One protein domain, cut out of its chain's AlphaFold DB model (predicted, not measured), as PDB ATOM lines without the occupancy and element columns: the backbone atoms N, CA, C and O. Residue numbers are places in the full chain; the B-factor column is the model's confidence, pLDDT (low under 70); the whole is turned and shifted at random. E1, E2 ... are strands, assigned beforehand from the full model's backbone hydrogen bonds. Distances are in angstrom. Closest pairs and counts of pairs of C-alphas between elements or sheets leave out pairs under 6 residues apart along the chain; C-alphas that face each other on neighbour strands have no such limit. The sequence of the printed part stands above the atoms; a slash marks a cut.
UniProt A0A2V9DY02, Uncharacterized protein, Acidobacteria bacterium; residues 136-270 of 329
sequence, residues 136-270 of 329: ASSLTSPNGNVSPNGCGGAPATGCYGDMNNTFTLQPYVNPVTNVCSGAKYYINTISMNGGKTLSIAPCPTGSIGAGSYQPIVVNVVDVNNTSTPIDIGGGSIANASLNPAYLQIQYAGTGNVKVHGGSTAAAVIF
ATOM      1  N   ALA A 136       4.819 -37.702 -31.572       59.72
ATOM      2  CA  ALA A 136       4.538 -38.256 -32.889       59.72
ATOM      3  C   ALA A 136       3.104 -38.784 -32.872       59.72
ATOM      4  O   ALA A 136       2.794 -39.776 -32.213       59.72
ATOM      5  N   SER A 137       2.210 -38.059 -33.533       56.25
ATOM      6  CA  SER A 137       0.836 -38.500 -33.653       56.25
ATOM      7  C   SER A 137       0.786 -39.589 -34.714       56.25
ATOM      8  O   SER A 137       1.620 -39.637 -35.620       56.25
ATOM      9  N   SER A 138      -0.230 -40.439 -34.655       48.72
ATOM     10  CA  SER A 138      -0.546 -41.421 -35.695       48.72
ATOM     11  C   SER A 138      -0.994 -40.781 -37.023       48.72
ATOM     12  O   SER A 138      -1.722 -41.408 -37.790       48.72
ATOM     13  N   LEU A 139      -0.580 -39.542 -37.320       54.84
ATOM     14  CA  LEU A 139      -0.765 -38.835 -38.588       54.84
ATOM     15  C   LEU A 139       0.057 -39.463 -39.732       54.84
ATOM     16  O   LEU A 139       0.463 -38.787 -40.670       54.84
ATOM     17  N   THR A 140       0.300 -40.769 -39.705       50.47
ATOM     18  CA  THR A 140       0.718 -41.510 -40.891       50.47
ATOM     19  C   THR A 140      -0.538 -41.807 -41.712       50.47
ATOM     20  O   THR A 140      -1.122 -42.882 -41.600       50.47
ATOM     21  N   SER A 141      -0.970 -40.833 -42.520       54.41
ATOM     22  CA  SER A 141      -2.052 -40.970 -43.513       54.41
ATOM     23  C   SER A 141      -3.507 -41.153 -43.004       54.41
ATOM     24  O   SER A 141      -4.244 -41.969 -43.570       54.41
ATOM     25  N   PRO A 142      -4.008 -40.429 -41.981       57.34
ATOM     26  CA  PRO A 142      -5.448 -40.417 -41.736       57.34
ATOM     27  C   PRO A 142      -6.183 -39.709 -42.883       57.34
ATOM     28  O   PRO A 142      -5.663 -38.787 -43.500       57.34
ATOM     29  N   ASN A 143      -7.407 -40.138 -43.177       64.25
ATOM     30  CA  ASN A 143      -8.352 -39.375 -43.991       64.25
ATOM     31  C   ASN A 143      -9.378 -38.748 -43.036       64.25
ATOM     32  O   ASN A 143      -9.891 -39.450 -42.162       64.25
ATOM     33  N   GLY A 144      -9.675 -37.456 -43.193       77.75
ATOM     34  CA  GLY A 144     -10.741 -36.780 -42.450       77.75
ATOM     35  C   GLY A 144     -10.260 -35.769 -41.407       77.75
ATOM     36  O   GLY A 144      -9.339 -34.986 -41.650       77.75
ATOM     37  N   ASN A 145     -10.951 -35.723 -40.267       82.75
ATOM     38  CA  ASN A 145     -10.779 -34.668 -39.269       82.75
ATOM     39  C   ASN A 145      -9.555 -34.921 -38.386       82.75
ATOM     40  O   ASN A 145      -9.435 -35.975 -37.764       82.75
ATOM     41  N   VAL A 146      -8.688 -33.918 -38.273       82.62
ATOM     42  CA  VAL A 146      -7.536 -33.926 -37.371       82.62
ATOM     43  C   VAL A 146      -7.749 -32.864 -36.308       82.62
ATOM     44  O   VAL A 146      -7.859 -31.679 -36.620       82.62
ATOM     45  N   SER A 147      -7.740 -33.269 -35.043       82.25
ATOM     46  CA  SER A 147      -7.840 -32.362 -33.901       82.25
ATOM     47  C   SER A 147      -6.604 -32.480 -33.008       82.25
ATOM     48  O   SER A 147      -6.170 -33.606 -32.747       82.25
ATOM     49  N   PRO A 148      -6.078 -31.367 -32.459       77.81
ATOM     50  CA  PRO A 148      -5.020 -31.406 -31.450       77.81
ATOM     51  C   PRO A 148      -5.408 -32.222 -30.213       77.81
ATOM     52  O   PRO A 148      -4.546 -32.811 -29.566       77.81
ATOM     53  N   ASN A 149      -6.707 -32.320 -29.915       77.75
ATOM     54  CA  ASN A 149      -7.235 -33.141 -28.827       77.75
ATOM     55  C   ASN A 149      -6.971 -34.641 -28.996       77.75
ATOM     56  O   ASN A 149      -6.966 -35.366 -28.006       77.75
ATOM     57  N   GLY A 150      -6.758 -35.107 -30.231       71.88
ATOM     58  CA  GLY A 150      -6.495 -36.511 -30.541       71.88
ATOM     59  C   GLY A 150      -5.019 -36.910 -30.482       71.88
ATOM     60  O   GLY A 150      -4.702 -38.067 -30.736       71.88
ATOM     61  N   CYS A 151      -4.103 -35.987 -30.170       66.69
ATOM     62  CA  CYS A 151      -2.672 -36.174 -30.436       66.69
ATOM     63  C   CYS A 151      -1.835 -36.703 -29.262       66.69
ATOM     64  O   CYS A 151      -0.619 -36.544 -29.251       66.69
ATOM     65  N   GLY A 152      -2.467 -37.384 -28.300       54.75
ATOM     66  CA  GLY A 152      -1.799 -38.242 -27.307       54.75
ATOM     67  C   GLY A 152      -0.866 -37.555 -26.295       54.75
ATOM     68  O   GLY A 152      -0.380 -38.219 -25.384       54.75
ATOM     69  N   GLY A 153      -0.626 -36.249 -26.419       51.34
ATOM     70  CA  GLY A 153       0.144 -35.427 -25.486       51.34
ATOM     71  C   GLY A 153      -0.728 -34.413 -24.749       51.34
ATOM     72  O   GLY A 153      -1.877 -34.169 -25.119       51.34
ATOM     73  N   ALA A 154      -0.176 -33.822 -23.686       50.66
ATOM     74  CA  ALA A 154      -0.837 -32.771 -22.920       50.66
ATOM     75  C   ALA A 154      -1.359 -31.637 -23.840       50.66
ATOM     76  O   ALA A 154      -0.776 -31.380 -24.893       50.66
ATOM     77  N   PRO A 155      -2.429 -30.923 -23.449       49.69
ATOM     78  CA  PRO A 155      -3.355 -30.264 -24.378       49.69
ATOM     79  C   PRO A 155      -2.839 -29.070 -25.218       49.69
ATOM     80  O   PRO A 155      -3.641 -28.374 -25.832       49.69
ATOM     81  N   ALA A 156      -1.538 -28.780 -25.247       51.81
ATOM     82  CA  ALA A 156      -0.987 -27.566 -25.856       51.81
ATOM     83  C   ALA A 156       0.199 -27.794 -26.809       51.81
ATOM     84  O   ALA A 156       0.623 -26.847 -27.469       51.81
ATOM     85  N   THR A 157       0.752 -29.008 -26.897       54.84
ATOM     86  CA  THR A 157       1.992 -29.251 -27.654       54.84
ATOM     87  C   THR A 157       1.783 -29.632 -29.121       54.84
ATOM     88  O   THR A 157       2.739 -29.582 -29.883       54.84
ATOM     89  N   GLY A 158       0.551 -29.898 -29.565       60.94
ATOM     90  CA  GLY A 158       0.221 -30.122 -30.981       60.94
ATOM     91  C   GLY A 158       0.537 -31.532 -31.503       60.94
ATOM     92  O   GLY A 158       1.152 -32.353 -30.827       60.94
ATOM     93  N   CYS A 159       0.062 -31.824 -32.714       66.12
ATOM     94  CA  CYS A 159       0.264 -33.101 -33.411       66.12
ATOM     95  C   CYS A 159       1.509 -33.048 -34.291       66.12
ATOM     96  O   CYS A 159       1.741 -31.988 -34.865       66.12
ATOM     97  N   TYR A 160       2.217 -34.174 -34.455       70.31
ATOM     98  CA  TYR A 160       3.283 -34.358 -35.450       70.31
ATOM     99  C   TYR A 160       3.005 -35.482 -36.467       70.31
ATOM    100  O   TYR A 160       2.630 -36.572 -36.040       70.31
ATOM    101  N   GLY A 161       3.201 -35.244 -37.775       77.56
ATOM    102  CA  GLY A 161       3.184 -36.275 -38.833       77.56
ATOM    103  C   GLY A 161       3.221 -35.724 -40.269       77.56
ATOM    104  O   GLY A 161       3.511 -34.545 -40.460       77.56
ATOM    105  N   ASP A 162       2.935 -36.568 -41.266       84.31
ATOM    106  CA  ASP A 162       2.900 -36.213 -42.697       84.31
ATOM    107  C   ASP A 162       1.453 -36.050 -43.198       84.31
ATOM    108  O   ASP A 162       0.583 -36.873 -42.912       84.31
ATOM    109  N   MET A 163       1.185 -35.027 -44.009       86.12
ATOM    110  CA  MET A 163      -0.125 -34.809 -44.627       86.12
ATOM    111  C   MET A 163      -0.106 -35.197 -46.104       86.12
ATOM    112  O   MET A 163       0.280 -34.399 -46.950       86.12
ATOM    113  N   ASN A 164      -0.563 -36.405 -46.436       87.06
ATOM    114  CA  ASN A 164      -0.597 -36.911 -47.813       87.06
ATOM    115  C   ASN A 164      -1.991 -37.338 -48.323       87.06
ATOM    116  O   ASN A 164      -2.092 -37.989 -49.365       87.06
ATOM    117  N   ASN A 165      -3.068 -36.989 -47.618       86.00
ATOM    118  CA  ASN A 165      -4.464 -37.316 -47.932       86.00
ATOM    119  C   ASN A 165      -5.363 -36.067 -47.811       86.00
ATOM    120  O   ASN A 165      -4.852 -34.964 -47.642       86.00
ATOM    121  N   THR A 166      -6.683 -36.220 -47.926       87.31
ATOM    122  CA  THR A 166      -7.641 -35.154 -47.604       87.31
ATOM    123  C   THR A 166      -7.746 -34.965 -46.093       87.31
ATOM    124  O   THR A 166      -8.022 -35.916 -45.356       87.31
ATOM    125  N   PHE A 167      -7.576 -33.720 -45.646       86.62
ATOM    126  CA  PHE A 167      -7.583 -33.351 -44.236       86.62
ATOM    127  C   PHE A 167      -8.527 -32.195 -43.935       86.62
ATOM    128  O   PHE A 167      -8.647 -31.230 -44.693       86.62
ATOM    129  N   THR A 168      -9.146 -32.272 -42.762       89.38
ATOM    130  CA  THR A 168      -9.874 -31.162 -42.144       89.38
ATOM    131  C   THR A 168      -9.256 -30.864 -40.785       89.38
ATOM    132  O   THR A 168      -9.368 -31.666 -39.859       89.38
ATOM    133  N   LEU A 169      -8.588 -29.721 -40.653       89.25
ATOM    134  CA  LEU A 169      -8.001 -29.278 -39.392       89.25
ATOM    135  C   LEU A 169      -9.087 -28.679 -38.495       89.25
ATOM    136  O   LEU A 169      -9.865 -27.828 -38.927       89.25
ATOM    137  N   GLN A 170      -9.143 -29.127 -37.245       89.56
ATOM    138  CA  GLN A 170     -10.098 -28.664 -36.246       89.56
ATOM    139  C   GLN A 170      -9.434 -27.758 -35.196       89.56
ATOM    140  O   GLN A 170      -8.302 -28.001 -34.779       89.56
ATOM    141  N   PRO A 171     -10.152 -26.753 -34.681       90.31
ATOM    142  CA  PRO A 171      -9.723 -26.015 -33.502       90.31
ATOM    143  C   PRO A 171      -9.454 -26.930 -32.297       90.31
ATOM    144  O   PRO A 171      -9.921 -28.072 -32.229       90.31
ATOM    145  N   TYR A 172      -8.729 -26.405 -31.316       87.88
ATOM    146  CA  TYR A 172      -8.529 -27.085 -30.043       87.88
ATOM    147  C   TYR A 172      -9.738 -26.841 -29.135       87.88
ATOM    148  O   TYR A 172     -10.218 -25.715 -29.025       87.88
ATOM    149  N   VAL A 173     -10.215 -27.885 -28.458       89.81
ATOM    150  CA  VAL A 173     -11.273 -27.787 -27.446       89.81
ATOM    151  C   VAL A 173     -10.705 -28.178 -26.097       89.81
ATOM    152  O   VAL A 173     -10.228 -29.291 -25.918       89.81
ATOM    153  N   ASN A 174     -10.759 -27.299 -25.104       87.88
ATOM    154  CA  ASN A 174     -10.274 -27.655 -23.777       87.88
ATOM    155  C   ASN A 174     -11.112 -28.809 -23.187       87.88
ATOM    156  O   ASN A 174     -12.315 -28.633 -23.027       87.88
ATOM    157  N   PRO A 175     -10.531 -29.966 -22.815       86.38
ATOM    158  CA  PRO A 175     -11.318 -31.113 -22.353       86.38
ATOM    159  C   PRO A 175     -11.992 -30.888 -20.990       86.38
ATOM    160  O   PRO A 175     -12.890 -31.638 -20.625       86.38
ATOM    161  N   VAL A 176     -11.563 -29.872 -20.233       88.62
ATOM    162  CA  VAL A 176     -12.114 -29.521 -18.917       88.62
ATOM    163  C   VAL A 176     -13.156 -28.415 -19.041       88.62
ATOM    164  O   VAL A 176     -14.276 -28.566 -18.568       88.62
ATOM    165  N   THR A 177     -12.801 -27.290 -19.671       91.06
ATOM    166  CA  THR A 177     -13.711 -26.134 -19.783       91.06
ATOM    167  C   THR A 177     -14.622 -26.205 -21.000       91.06
ATOM    168  O   THR A 177     -15.553 -25.412 -21.112       91.06
ATOM    169  N   ASN A 178     -14.345 -27.125 -21.925       91.19
ATOM    170  CA  ASN A 178     -15.044 -27.295 -23.194       91.19
ATOM    171  C   ASN A 178     -15.028 -26.038 -24.088       91.19
ATOM    172  O   ASN A 178     -15.837 -25.897 -25.005       91.19
ATOM    173  N   VAL A 179     -14.108 -25.107 -23.820       92.50
ATOM    174  CA  VAL A 179     -13.911 -23.886 -24.606       92.50
ATOM    175  C   VAL A 179     -13.117 -24.207 -25.860       92.50
ATOM    176  O   VAL A 179     -12.043 -24.804 -25.777       92.50
ATOM    177  N   CYS A 180     -13.645 -23.792 -27.008       91.50
ATOM    178  CA  CYS A 180     -12.956 -23.862 -28.285       91.50
ATOM    179  C   CYS A 180     -12.003 -22.670 -28.465       91.50
ATOM    180  O   CYS A 180     -12.365 -21.527 -28.183       91.50
ATOM    181  N   SER A 181     -10.795 -22.923 -28.962       89.56
ATOM    182  CA  SER A 181      -9.792 -21.897 -29.248       89.56
ATOM    183  C   SER A 181      -8.919 -22.281 -30.441       89.56
ATOM    184  O   SER A 181      -8.999 -23.394 -30.963       89.56
ATOM    185  N   GLY A 182      -8.041 -21.366 -30.857       86.81
ATOM    186  CA  GLY A 182      -7.072 -21.626 -31.920       86.81
ATOM    187  C   GLY A 182      -6.193 -22.856 -31.667       86.81
ATOM    188  O   GLY A 182      -5.986 -23.274 -30.524       86.81
ATOM    189  N   ALA A 183      -5.681 -23.431 -32.752       84.50
ATOM    190  CA  ALA A 183      -4.901 -24.665 -32.744       84.50
ATOM    191  C   ALA A 183      -3.535 -24.483 -33.409       84.50
ATOM    192  O   ALA A 183      -3.370 -23.688 -34.336       84.50
ATOM    193  N   LYS A 184      -2.559 -25.271 -32.950       83.88
ATOM    194  CA  LYS A 184      -1.243 -25.398 -33.579       83.88
ATOM    195  C   LYS A 184      -1.002 -26.842 -33.990       83.88
ATOM    196  O   LYS A 184      -1.190 -27.760 -33.191       83.88
ATOM    197  N   TYR A 185      -0.538 -27.016 -35.216       84.38
ATOM    198  CA  TYR A 185      -0.097 -28.289 -35.768       84.38
ATOM    199  C   TYR A 185       1.386 -28.209 -36.086       84.38
ATOM    200  O   TYR A 185       1.877 -27.150 -36.481       84.38
ATOM    201  N   TYR A 186       2.089 -29.321 -35.925       84.81
ATOM    202  CA  TYR A 186       3.471 -29.470 -36.339       84.81
ATOM    203  C   TYR A 186       3.508 -30.554 -37.405       84.81
ATOM    204  O   TYR A 186       3.114 -31.677 -37.167       84.81
ATOM    205  N   ILE A 187       3.907 -30.244 -38.620       86.25
ATOM    206  CA  ILE A 187       3.819 -31.184 -39.734       86.25
ATOM    207  C   ILE A 187       5.223 -31.385 -40.278       86.25
ATOM    208  O   ILE A 187       6.019 -30.451 -40.335       86.25
ATOM    209  N   ASN A 188       5.553 -32.616 -40.634       86.62
ATOM    210  CA  ASN A 188       6.805 -32.901 -41.309       86.62
ATOM    211  C   ASN A 188       6.723 -32.407 -42.753       86.62
ATOM    212  O   ASN A 188       7.424 -31.472 -43.126       86.62
ATOM    213  N   THR A 189       5.807 -32.999 -43.525       89.50
ATOM    214  CA  THR A 189       5.562 -32.662 -44.926       89.50
ATOM    215  C   THR A 189       4.070 -32.576 -45.239       89.50
ATOM    216  O   THR A 189       3.233 -33.202 -44.587       89.50
ATOM    217  N   ILE A 190       3.734 -31.797 -46.261       90.12
ATOM    218  CA  ILE A 190       2.420 -31.713 -46.888       90.12
ATOM    219  C   ILE A 190       2.617 -32.138 -48.341       90.12
ATOM    220  O   ILE A 190       3.325 -31.469 -49.078       90.12
ATOM    221  N   SER A 191       2.018 -33.248 -48.757       89.75
ATOM    222  CA  SER A 191       2.076 -33.761 -50.127       89.75
ATOM    223  C   SER A 191       0.687 -34.219 -50.573       89.75
ATOM    224  O   SER A 191       0.328 -35.398 -50.539       89.75
ATOM    225  N   MET A 192      -0.143 -33.260 -50.961       86.81
ATOM    226  CA  MET A 192      -1.523 -33.492 -51.371       86.81
ATOM    227  C   MET A 192      -1.616 -33.355 -52.883       86.81
ATOM    228  O   MET A 192      -1.478 -32.267 -53.408       86.81
ATOM    229  N   ASN A 193      -1.860 -34.454 -53.589       83.00
ATOM    230  CA  ASN A 193      -1.996 -34.487 -55.044       83.00
ATOM    231  C   ASN A 193      -3.243 -35.289 -55.450       83.00
ATOM    232  O   ASN A 193      -3.681 -36.173 -54.713       83.00
ATOM    233  N   GLY A 194      -3.794 -35.016 -56.638       81.88
ATOM    234  CA  GLY A 194      -4.887 -35.809 -57.219       81.88
ATOM    235  C   GLY A 194      -6.263 -35.590 -56.577       81.88
ATOM    236  O   GLY A 194      -6.945 -36.559 -56.261       81.88
ATOM    237  N   GLY A 195      -6.673 -34.334 -56.367       79.75
ATOM    238  CA  GLY A 195      -8.013 -34.003 -55.846       79.75
ATOM    239  C   GLY A 195      -8.115 -33.921 -54.322       79.75
ATOM    240  O   GLY A 195      -9.203 -33.729 -53.788       79.75
ATOM    241  N   LYS A 196      -6.992 -34.074 -53.617       86.31
ATOM    242  CA  LYS A 196      -6.926 -33.971 -52.156       86.31
ATOM    243  C   LYS A 196      -7.062 -32.517 -51.714       86.31
ATOM    244  O   LYS A 196      -6.577 -31.615 -52.396       86.31
ATOM    245  N   THR A 197      -7.698 -32.305 -50.566       86.25
ATOM    246  CA  THR A 197      -7.945 -30.965 -50.024       86.25
ATOM    247  C   THR A 197      -7.393 -30.822 -48.612       86.25
ATOM    248  O   THR A 197      -7.464 -31.748 -47.799       86.25
ATOM    249  N   LEU A 198      -6.868 -29.634 -48.314       88.00
ATOM    250  CA  LEU A 198      -6.635 -29.183 -46.944       88.00
ATOM    251  C   LEU A 198      -7.724 -28.187 -46.591       88.00
ATOM    252  O   LEU A 198      -7.837 -27.145 -47.232       88.00
ATOM    253  N   SER A 199      -8.515 -28.500 -45.578       88.94
ATOM    254  CA  SER A 199      -9.609 -27.648 -45.132       88.94
ATOM    255  C   SER A 199      -9.520 -27.345 -43.646       88.94
ATOM    256  O   SER A 199      -8.814 -28.020 -42.895       88.94
ATOM    257  N   ILE A 200     -10.245 -26.314 -43.226       88.88
ATOM    258  CA  ILE A 200     -10.428 -25.967 -41.819       88.88
ATOM    259  C   ILE A 200     -11.899 -26.130 -41.439       88.88
ATOM    260  O   ILE A 200     -12.795 -25.750 -42.197       88.88
ATOM    261  N   ALA A 201     -12.151 -26.686 -40.260       90.31
ATOM    262  CA  ALA A 201     -13.487 -26.797 -39.690       90.31
ATOM    263  C   ALA A 201     -13.740 -25.696 -38.649       90.31
ATOM    264  O   ALA A 201     -12.801 -25.229 -37.999       90.31
ATOM    265  N   PRO A 202     -15.007 -25.311 -38.433       91.56
ATOM    266  CA  PRO A 202     -15.371 -24.523 -37.267       91.56
ATOM    267  C   PRO A 202     -15.241 -25.350 -35.977       91.56
ATOM    268  O   PRO A 202     -15.079 -26.574 -35.997       91.56
ATOM    269  N   CYS A 203     -15.372 -24.678 -34.836       91.62
ATOM    270  CA  CYS A 203     -15.500 -25.290 -33.523       91.62
ATOM    271  C   CYS A 203     -16.587 -26.374 -33.530       91.62
ATOM    272  O   CYS A 203     -17.709 -26.108 -33.984       91.62
ATOM    273  N   PRO A 204     -16.289 -27.580 -33.014       92.00
ATOM    274  CA  PRO A 204     -17.200 -28.711 -33.095       92.00
ATOM    275  C   PRO A 204     -18.456 -28.489 -32.248       92.00
ATOM    276  O   PRO A 204     -18.432 -27.805 -31.217       92.00
ATOM    277  N   THR A 205     -19.556 -29.113 -32.669       93.12
ATOM    278  CA  THR A 205     -20.810 -29.128 -31.912       93.12
ATOM    279  C   THR A 205     -20.574 -29.643 -30.496       93.12
ATOM    280  O   THR A 205     -19.856 -30.617 -30.289       93.12
ATOM    281  N   GLY A 206     -21.192 -28.980 -29.522       89.75
ATOM    282  CA  GLY A 206     -21.042 -29.317 -28.111       89.75
ATOM    283  C   GLY A 206     -19.923 -28.561 -27.400       89.75
ATOM    284  O   GLY A 206     -19.936 -28.581 -26.181       89.75
ATOM    285  N   SER A 207     -19.026 -27.854 -28.101       91.75
ATOM    286  CA  SER A 207     -18.050 -26.938 -27.483       91.75
ATOM    287  C   SER A 207     -18.627 -25.533 -27.257       91.75
ATOM    288  O   SER A 207     -19.524 -25.083 -27.976       91.75
ATOM    289  N   ILE A 208     -18.095 -24.800 -26.275       92.50
ATOM    290  CA  ILE A 208     -18.362 -23.365 -26.130       92.50
ATOM    291  C   ILE A 208     -17.681 -22.654 -27.306       92.50
ATOM    292  O   ILE A 208     -16.460 -22.716 -27.450       92.50
ATOM    293  N   GLY A 209     -18.487 -21.993 -28.143       90.69
ATOM    294  CA  GLY A 209     -18.051 -21.398 -29.410       90.69
ATOM    295  C   GLY A 209     -18.360 -22.243 -30.652       90.69
ATOM    296  O   GLY A 209     -17.870 -21.907 -31.729       90.69
ATOM    297  N   ALA A 210     -19.153 -23.316 -30.535       93.81
ATOM    298  CA  ALA A 210     -19.554 -24.168 -31.659       93.81
ATOM    299  C   ALA A 210     -20.005 -23.369 -32.899       93.81
ATOM    300  O   ALA A 210     -20.745 -22.390 -32.794       93.81
ATOM    301  N   GLY A 211     -19.551 -23.793 -34.082       89.81
ATOM    302  CA  GLY A 211     -19.849 -23.132 -35.358       89.81
ATOM    303  C   GLY A 211     -18.966 -21.920 -35.690       89.81
ATOM    304  O   GLY A 211     -18.949 -21.498 -36.843       89.81
ATOM    305  N   SER A 212     -18.192 -21.389 -34.736       90.06
ATOM    306  CA  SER A 212     -17.217 -20.322 -35.010       90.06
ATOM    307  C   SER A 212     -15.901 -20.873 -35.565       90.06
ATOM    308  O   SER A 212     -15.455 -21.946 -35.168       90.06
ATOM    309  N   TYR A 213     -15.254 -20.144 -36.472       89.69
ATOM    310  CA  TYR A 213     -13.893 -20.462 -36.911       89.69
ATOM    311  C   TYR A 213     -12.868 -19.885 -35.932       89.69
ATOM    312  O   TYR A 213     -13.065 -18.802 -35.384       89.69
ATOM    313  N   GLN A 214     -11.774 -20.616 -35.722       89.50
ATOM    314  CA  GLN A 214     -10.668 -20.209 -34.857       89.50
ATOM    315  C   GLN A 214      -9.354 -20.221 -35.647       89.50
ATOM    316  O   GLN A 214      -9.233 -21.010 -36.586       89.50
ATOM    317  N   PRO A 215      -8.359 -19.399 -35.271       88.81
ATOM    318  CA  PRO A 215      -7.056 -19.401 -35.927       88.81
ATOM    319  C   PRO A 215      -6.348 -20.756 -35.831       88.81
ATOM    320  O   PRO A 215      -6.156 -21.294 -34.738       88.81
ATOM    321  N   ILE A 216      -5.921 -21.288 -36.973       87.88
ATOM    322  CA  ILE A 216      -5.129 -22.512 -37.077       87.88
ATOM    323  C   ILE A 216      -3.758 -22.163 -37.654       87.88
ATOM    324  O   ILE A 216      -3.653 -21.600 -38.743       87.88
ATOM    325  N   VAL A 217      -2.701 -22.537 -36.931       87.62
ATOM    326  CA  VAL A 217      -1.312 -22.395 -37.381       87.62
ATOM    327  C   VAL A 217      -0.723 -23.773 -37.659       87.62
ATOM    328  O   VAL A 217      -0.663 -24.624 -36.771       87.62
ATOM    329  N   VAL A 218      -0.251 -23.986 -38.881       89.06
ATOM    330  CA  VAL A 218       0.451 -25.197 -39.310       89.06
ATOM    331  C   VAL A 218       1.937 -24.883 -39.412       89.06
ATOM    332  O   VAL A 218       2.353 -24.138 -40.291       89.06
ATOM    333  N   ASN A 219       2.738 -25.448 -38.517       88.31
ATOM    334  CA  ASN A 219       4.191 -25.322 -38.521       88.31
ATOM    335  C   ASN A 219       4.783 -26.501 -39.281       88.31
ATOM    336  O   ASN A 219       4.794 -27.618 -38.766       88.31
ATOM    337  N   VAL A 220       5.263 -26.271 -40.494       90.56
ATOM    338  CA  VAL A 220       5.990 -27.282 -41.257       90.56
ATOM    339  C   VAL A 220       7.455 -27.234 -40.836       90.56
ATOM    340  O   VAL A 220       8.079 -26.175 -40.880       90.56
ATOM    341  N   VAL A 221       7.984 -28.365 -40.378       86.88
ATOM    342  CA  VAL A 221       9.339 -28.462 -39.812       86.88
ATOM    343  C   VAL A 221      10.315 -29.124 -40.782       86.88
ATOM    344  O   VAL A 221      11.478 -28.745 -40.789       86.88
ATOM    345  N   ASP A 222       9.847 -30.062 -41.615       88.12
ATOM    346  CA  ASP A 222      10.666 -30.805 -42.582       88.12
ATOM    347  C   ASP A 222      11.950 -31.405 -41.978       88.12
ATOM    348  O   ASP A 222      13.074 -31.058 -42.343       88.12
ATOM    349  N   VAL A 223      11.806 -32.353 -41.046       82.75
ATOM    350  CA  VAL A 223      12.981 -32.996 -40.420       82.75
ATOM    351  C   VAL A 223      13.776 -33.877 -41.380       82.75
ATOM    352  O   VAL A 223      14.898 -34.269 -41.067       82.75
ATOM    353  N   ASN A 224      13.208 -34.176 -42.549       83.94
ATOM    354  CA  ASN A 224      13.850 -34.975 -43.584       83.94
ATOM    355  C   ASN A 224      14.601 -34.122 -44.618       83.94
ATOM    356  O   ASN A 224      15.220 -34.695 -45.516       83.94
ATOM    357  N   ASN A 225      14.565 -32.787 -44.499       84.75
ATOM    358  CA  ASN A 225      15.175 -31.843 -45.441       84.75
ATOM    359  C   ASN A 225      14.780 -32.142 -46.901       84.75
ATOM    360  O   ASN A 225      15.612 -32.295 -47.801       84.75
ATOM    361  N   THR A 226      13.477 -32.307 -47.100       88.19
ATOM    362  CA  THR A 226      12.846 -32.636 -48.370       88.19
ATOM    363  C   THR A 226      13.019 -31.476 -49.350       88.19
ATOM    364  O   THR A 226      12.929 -30.304 -48.995       88.19
ATOM    365  N   SER A 227      13.208 -31.769 -50.638       92.69
ATOM    366  CA  SER A 227      13.325 -30.714 -51.656       92.69
ATOM    367  C   SER A 227      12.034 -29.910 -51.843       92.69
ATOM    368  O   SER A 227      12.082 -28.753 -52.256       92.69
ATOM    369  N   THR A 228      10.871 -30.511 -51.580       94.31
ATOM    370  CA  THR A 228       9.551 -29.871 -51.643       94.31
ATOM    371  C   THR A 228       8.682 -30.389 -50.491       94.31
ATOM    372  O   THR A 228       7.891 -31.309 -50.688       94.31
ATOM    373  N   PRO A 229       8.859 -29.869 -49.264       93.19
ATOM    374  CA  PRO A 229       8.133 -30.357 -48.094       93.19
ATOM    375  C   PRO A 229       6.680 -29.893 -48.057       93.19
ATOM    376  O   PRO A 229       5.901 -30.429 -47.278       93.19
ATOM    377  N   ILE A 230       6.312 -28.899 -48.867       93.56
ATOM    378  CA  ILE A 230       4.930 -28.460 -49.035       93.56
ATOM    379  C   ILE A 230       4.609 -28.512 -50.522       93.56
ATOM    380  O   ILE A 230       5.130 -27.722 -51.303       93.56
ATOM    381  N   ASP A 231       3.747 -29.442 -50.894       91.81
ATOM    382  CA  ASP A 231       3.224 -29.651 -52.233       91.81
ATOM    383  C   ASP A 231       1.712 -29.870 -52.127       91.81
ATOM    384  O   ASP A 231       1.244 -30.884 -51.600       91.81
ATOM    385  N   ILE A 232       0.935 -28.878 -52.552       88.44
ATOM    386  CA  ILE A 232      -0.526 -28.865 -52.453       88.44
ATOM    387  C   ILE A 232      -1.104 -28.756 -53.859       88.44
ATOM    388  O   ILE A 232      -0.907 -27.741 -54.508       88.44
ATOM    389  N   GLY A 233      -1.850 -29.765 -54.300       82.75
ATOM    390  CA  GLY A 233      -2.266 -29.986 -55.681       82.75
ATOM    391  C   GLY A 233      -3.684 -30.549 -55.842       82.75
ATOM    392  O   GLY A 233      -4.158 -31.360 -55.046       82.75
ATOM    393  N   GLY A 234      -4.368 -30.183 -56.930       64.00
ATOM    394  CA  GLY A 234      -5.552 -30.885 -57.467       64.00
ATOM    395  C   GLY A 234      -6.896 -30.709 -56.738       64.00
ATOM    396  O   GLY A 234      -7.922 -31.004 -57.338       64.00
ATOM    397  N   GLY A 235      -6.921 -30.213 -55.498       63.50
ATOM    398  CA  GLY A 235      -8.144 -29.844 -54.757       63.50
ATOM    399  C   GLY A 235      -7.993 -28.580 -53.893       63.50
ATOM    400  O   GLY A 235      -8.969 -28.090 -53.328       63.50
ATOM    401  N   SER A 236      -6.787 -28.003 -53.865       71.12
ATOM    402  CA  SER A 236      -6.407 -26.754 -53.192       71.12
ATOM    403  C   SER A 236      -6.729 -26.682 -51.685       71.12
ATOM    404  O   SER A 236      -7.034 -27.678 -51.021       71.12
ATOM    405  N   ILE A 237      -6.573 -25.480 -51.129       79.62
ATOM    406  CA  ILE A 237      -6.868 -25.146 -49.739       79.62
ATOM    407  C   ILE A 237      -8.330 -24.701 -49.664       79.62
ATOM    408  O   ILE A 237      -8.677 -23.595 -50.075       79.62
ATOM    409  N   ALA A 238      -9.185 -25.550 -49.106       76.31
ATOM    410  CA  ALA A 238     -10.605 -25.276 -48.944       76.31
ATOM    411  C   ALA A 238     -10.863 -24.529 -47.628       76.31
ATOM    412  O   ALA A 238     -11.078 -25.121 -46.568       76.31
ATOM    413  N   ASN A 239     -10.871 -23.202 -47.708       76.88
ATOM    414  CA  ASN A 239     -11.288 -22.324 -46.621       76.88
ATOM    415  C   ASN A 239     -12.545 -21.559 -47.055       76.88
ATOM    416  O   ASN A 239     -12.474 -20.475 -47.631       76.88
ATOM    417  N   ALA A 240     -13.710 -22.147 -46.769       71.00
ATOM    418  CA  ALA A 240     -15.015 -21.631 -47.189       71.00
ATOM    419  C   ALA A 240     -15.341 -20.229 -46.641       71.00
ATOM    420  O   ALA A 240     -16.201 -19.542 -47.190       71.00
ATOM    421  N   SER A 241     -14.659 -19.798 -45.573       79.38
ATOM    422  CA  SER A 241     -14.825 -18.454 -45.014       79.38
ATOM    423  C   SER A 241     -14.135 -17.366 -45.842       79.38
ATOM    424  O   SER A 241     -14.403 -16.191 -45.619       79.38
ATOM    425  N   LEU A 242     -13.205 -17.745 -46.735       86.31
ATOM    426  CA  LEU A 242     -12.251 -16.844 -47.390       86.31
ATOM    427  C   LEU A 242     -11.539 -15.894 -46.413       86.31
ATOM    428  O   LEU A 242     -11.040 -14.855 -46.823       86.31
ATOM    429  N   ASN A 243     -11.477 -16.223 -45.122       89.31
ATOM    430  CA  ASN A 243     -10.728 -15.451 -44.146       89.31
ATOM    431  C   ASN A 243      -9.369 -16.136 -43.907       89.31
ATOM    432  O   ASN A 243      -9.305 -17.162 -43.216       89.31
ATOM    433  N   PRO A 244      -8.276 -15.607 -44.480       88.56
ATOM    434  CA  PRO A 244      -6.934 -16.163 -44.363       88.56
ATOM    435  C   PRO A 244      -6.384 -16.086 -42.935       88.56
ATOM    436  O   PRO A 244      -5.480 -16.847 -42.610       88.56
ATOM    437  N   ALA A 245      -6.946 -15.257 -42.044       87.75
ATOM    438  CA  ALA A 245      -6.535 -15.219 -40.638       87.75
ATOM    439  C   ALA A 245      -6.860 -16.524 -39.881       87.75
ATOM    440  O   ALA A 245      -6.295 -16.777 -38.816       87.75
ATOM    441  N   TYR A 246      -7.754 -17.366 -40.415       89.19
ATOM    442  CA  TYR A 246      -8.065 -18.662 -39.811       89.19
ATOM    443  C   TYR A 246      -7.104 -19.783 -40.206       89.19
ATOM    444  O   TYR A 246      -7.101 -20.816 -39.539       89.19
ATOM    445  N   LEU A 247      -6.281 -19.604 -41.242       90.06
ATOM    446  CA  LEU A 247      -5.298 -20.601 -41.652       90.06
ATOM    447  C   LEU A 247      -3.972 -19.941 -42.017       90.06
ATOM    448  O   LEU A 247      -3.842 -19.300 -43.059       90.06
ATOM    449  N   GLN A 248      -2.966 -20.193 -41.190       91.19
ATOM    450  CA  GLN A 248      -1.594 -19.790 -41.442       91.19
ATOM    451  C   GLN A 248      -0.694 -21.018 -41.559       91.19
ATOM    452  O   GLN A 248      -0.655 -21.859 -40.664       91.19
ATOM    453  N   ILE A 249       0.076 -21.093 -42.640       91.62
ATOM    454  CA  ILE A 249       1.114 -22.101 -42.849       91.62
ATOM    455  C   ILE A 249       2.469 -21.421 -42.657       91.62
ATOM    456  O   ILE A 249       2.775 -20.428 -43.315       91.62
ATOM    457  N   GLN A 250       3.269 -21.943 -41.736       92.12
ATOM    458  CA  GLN A 250       4.601 -21.449 -41.414       92.12
ATOM    459  C   GLN A 250       5.644 -22.482 -41.817       92.12
ATOM    460  O   GLN A 250       5.487 -23.663 -41.514       92.12
ATOM    461  N   TYR A 251       6.717 -22.040 -42.465       92.62
ATOM    462  CA  TYR A 251       7.814 -22.920 -42.852       92.62
ATOM    463  C   TYR A 251       9.159 -22.202 -42.750       92.62
ATOM    464  O   TYR A 251       9.379 -21.164 -43.370       92.62
ATOM    465  N   ALA A 252      10.061 -22.739 -41.934       87.69
ATOM    466  CA  ALA A 252      11.350 -22.110 -41.655       87.69
ATOM    467  C   ALA A 252      12.484 -22.544 -42.594       87.69
ATOM    468  O   ALA A 252      13.511 -21.860 -42.655       87.69
ATOM    469  N   GLY A 253      12.315 -23.680 -43.276       90.75
ATOM    470  CA  GLY A 253      13.343 -24.277 -44.120       90.75
ATOM    471  C   GLY A 253      13.482 -23.603 -45.487       90.75
ATOM    472  O   GLY A 253      12.903 -22.554 -45.762       90.75
ATOM    473  N   THR A 254      14.289 -24.222 -46.347       93.88
ATOM    474  CA  THR A 254      14.662 -23.691 -47.672       93.88
ATOM    475  C   THR A 254      14.124 -24.522 -48.837       93.88
ATOM    476  O   THR A 254      14.308 -24.143 -49.991       93.88
ATOM    477  N   GLY A 255      13.497 -25.669 -48.554       94.88
ATOM    478  CA  GLY A 255      12.822 -26.493 -49.562       94.88
ATOM    479  C   GLY A 255      11.702 -25.730 -50.278       94.88
ATOM    480  O   GLY A 255      11.157 -24.765 -49.752       94.88
ATOM    481  N   ASN A 256      11.351 -26.146 -51.491       95.12
ATOM    482  CA  ASN A 256      10.349 -25.454 -52.297       95.12
ATOM    483  C   ASN A 256       8.934 -25.666 -51.741       95.12
ATOM    484  O   ASN A 256       8.570 -26.773 -51.350       95.12
ATOM    485  N   VAL A 257       8.114 -24.621 -51.755       94.56
ATOM    486  CA  VAL A 257       6.681 -24.707 -51.455       94.56
ATOM    487  C   VAL A 257       5.922 -24.592 -52.765       94.56
ATOM    488  O   VAL A 257       6.077 -23.608 -53.482       94.56
ATOM    489  N   LYS A 258       5.098 -25.585 -53.089       91.88
ATOM    490  CA  LYS A 258       4.252 -25.587 -54.279       91.88
ATOM    491  C   LYS A 258       2.792 -25.577 -53.882       91.88
ATOM    492  O   LYS A 258       2.342 -26.430 -53.120       91.88
ATOM    493  N   VAL A 259       2.049 -24.632 -54.438       89.06
ATOM    494  CA  VAL A 259       0.591 -24.643 -54.413       89.06
ATOM    495  C   VAL A 259       0.116 -24.615 -55.850       89.06
ATOM    496  O   VAL A 259       0.345 -23.652 -56.575       89.06
ATOM    497  N   HIS A 260      -0.539 -25.687 -56.268       84.62
ATOM    498  CA  HIS A 260      -1.004 -25.869 -57.626       84.62
ATOM    499  C   HIS A 260      -2.405 -26.470 -57.715       84.62
ATOM    500  O   HIS A 260      -2.976 -26.985 -56.753       84.62
ATOM    501  N   GLY A 261      -2.989 -26.371 -58.904       70.00
ATOM    502  CA  GLY A 261      -4.362 -26.796 -59.170       70.00
ATOM    503  C   GLY A 261      -5.351 -25.630 -59.160       70.00
ATOM    504  O   GLY A 261      -5.203 -24.649 -58.437       70.00
ATOM    505  N   GLY A 262      -6.356 -25.717 -60.031       64.75
ATOM    506  CA  GLY A 262      -7.321 -24.643 -60.260       64.75
ATOM    507  C   GLY A 262      -8.547 -24.765 -59.362       64.75
ATOM    508  O   GLY A 262      -9.251 -25.770 -59.412       64.75
ATOM    509  N   SER A 263      -8.808 -23.744 -58.549       65.81
ATOM    510  CA  SER A 263     -10.166 -23.252 -58.261       65.81
ATOM    511  C   SER A 263     -10.118 -22.025 -57.355       65.81
ATOM    512  O   SER A 263     -10.618 -20.997 -57.782       65.81
ATOM    513  N   THR A 264      -9.502 -22.076 -56.168       79.44
ATOM    514  CA  THR A 264      -9.282 -20.929 -55.253       79.44
ATOM    515  C   THR A 264      -8.593 -21.433 -53.979       79.44
ATOM    516  O   THR A 264      -8.949 -22.498 -53.494       79.44
ATOM    517  N   ALA A 265      -7.655 -20.684 -53.397       86.81
ATOM    518  CA  ALA A 265      -7.063 -21.003 -52.091       86.81
ATOM    519  C   ALA A 265      -7.117 -19.786 -51.162       86.81
ATOM    520  O   ALA A 265      -6.823 -18.685 -51.619       86.81
ATOM    521  N   ALA A 266      -7.453 -19.969 -49.877       88.69
ATOM    522  CA  ALA A 266      -7.438 -18.877 -48.897       88.69
ATOM    523  C   ALA A 266      -6.647 -19.212 -47.624       88.69
ATOM    524  O   ALA A 266      -7.101 -20.005 -46.791       88.69
ATOM    525  N   ALA A 267      -5.468 -18.605 -47.476       90.38
ATOM    526  CA  ALA A 267      -4.555 -18.803 -46.352       90.38
ATOM    527  C   ALA A 267      -3.483 -17.701 -46.293       90.38
ATOM    528  O   ALA A 267      -3.284 -16.934 -47.237       90.38
ATOM    529  N   VAL A 268      -2.741 -17.670 -45.188       91.81
ATOM    530  CA  VAL A 268      -1.451 -16.981 -45.102       91.81
ATOM    531  C   VAL A 268      -0.319 -18.000 -45.216       91.81
ATOM    532  O   VAL A 268      -0.309 -18.989 -44.486       91.81
ATOM    533  N   ILE A 269       0.666 -17.741 -46.079       92.06
ATOM    534  CA  ILE A 269       1.933 -18.489 -46.092       92.06
ATOM    535  C   ILE A 269       3.043 -17.578 -45.573       92.06
ATOM    536  O   ILE A 269       3.315 -16.516 -46.132       92.06
ATOM    537  N   PHE A 270       3.711 -18.026 -44.515       92.31
ATOM    538  CA  PHE A 270       4.866 -17.370 -43.917       92.31
ATOM    539  C   PHE A 270       6.076 -18.303 -44.003       92.31
ATOM    540  O   PHE A 270       6.283 -19.166 -43.149       92.31
TER     541      PHE A 270
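Overview. This is residues 136 to 270 of the 329 residues of an uncharacterized protein of Acidobacteria bacterium (UniProt A0A2V9DY02). Parallel strands in stacked turns, with little regular structure, form a twisted branched sheet, partly face to face with sheet E2 E4 E6: a sandwich. Printed are 135 residues, 52 in 11 named strands, E1 to E11 in order: all strand. It is compact, radius of gyration of the C-alphas 14.1 A, spanning 42 by 31 by 25 A.

Along the chain. E1 is residues 136 to 140, from C-alpha (4.538, -38.256, -32.889); E2 144 to 146; E3 159 to 163; E4 167 to 169; E5 183 to 192, 20.9 A long; E6 198 to 200; E7 216 to 220; E8 230 to 232; E9 247 to 251; E10 257 to 260; E11 265 to 270, ending at (4.866, -17.370, -43.917).

Arrangement. E5 bends by 88 degrees at residue 188, with E3 on one side, N 188 2.8 A from O 161, and E7 on the other side, N 185 2.9 A from O 217.

Size, cuts and confidence. Among long links is E6 to E7, and pLDDT is under 70 at residues 136 to 143.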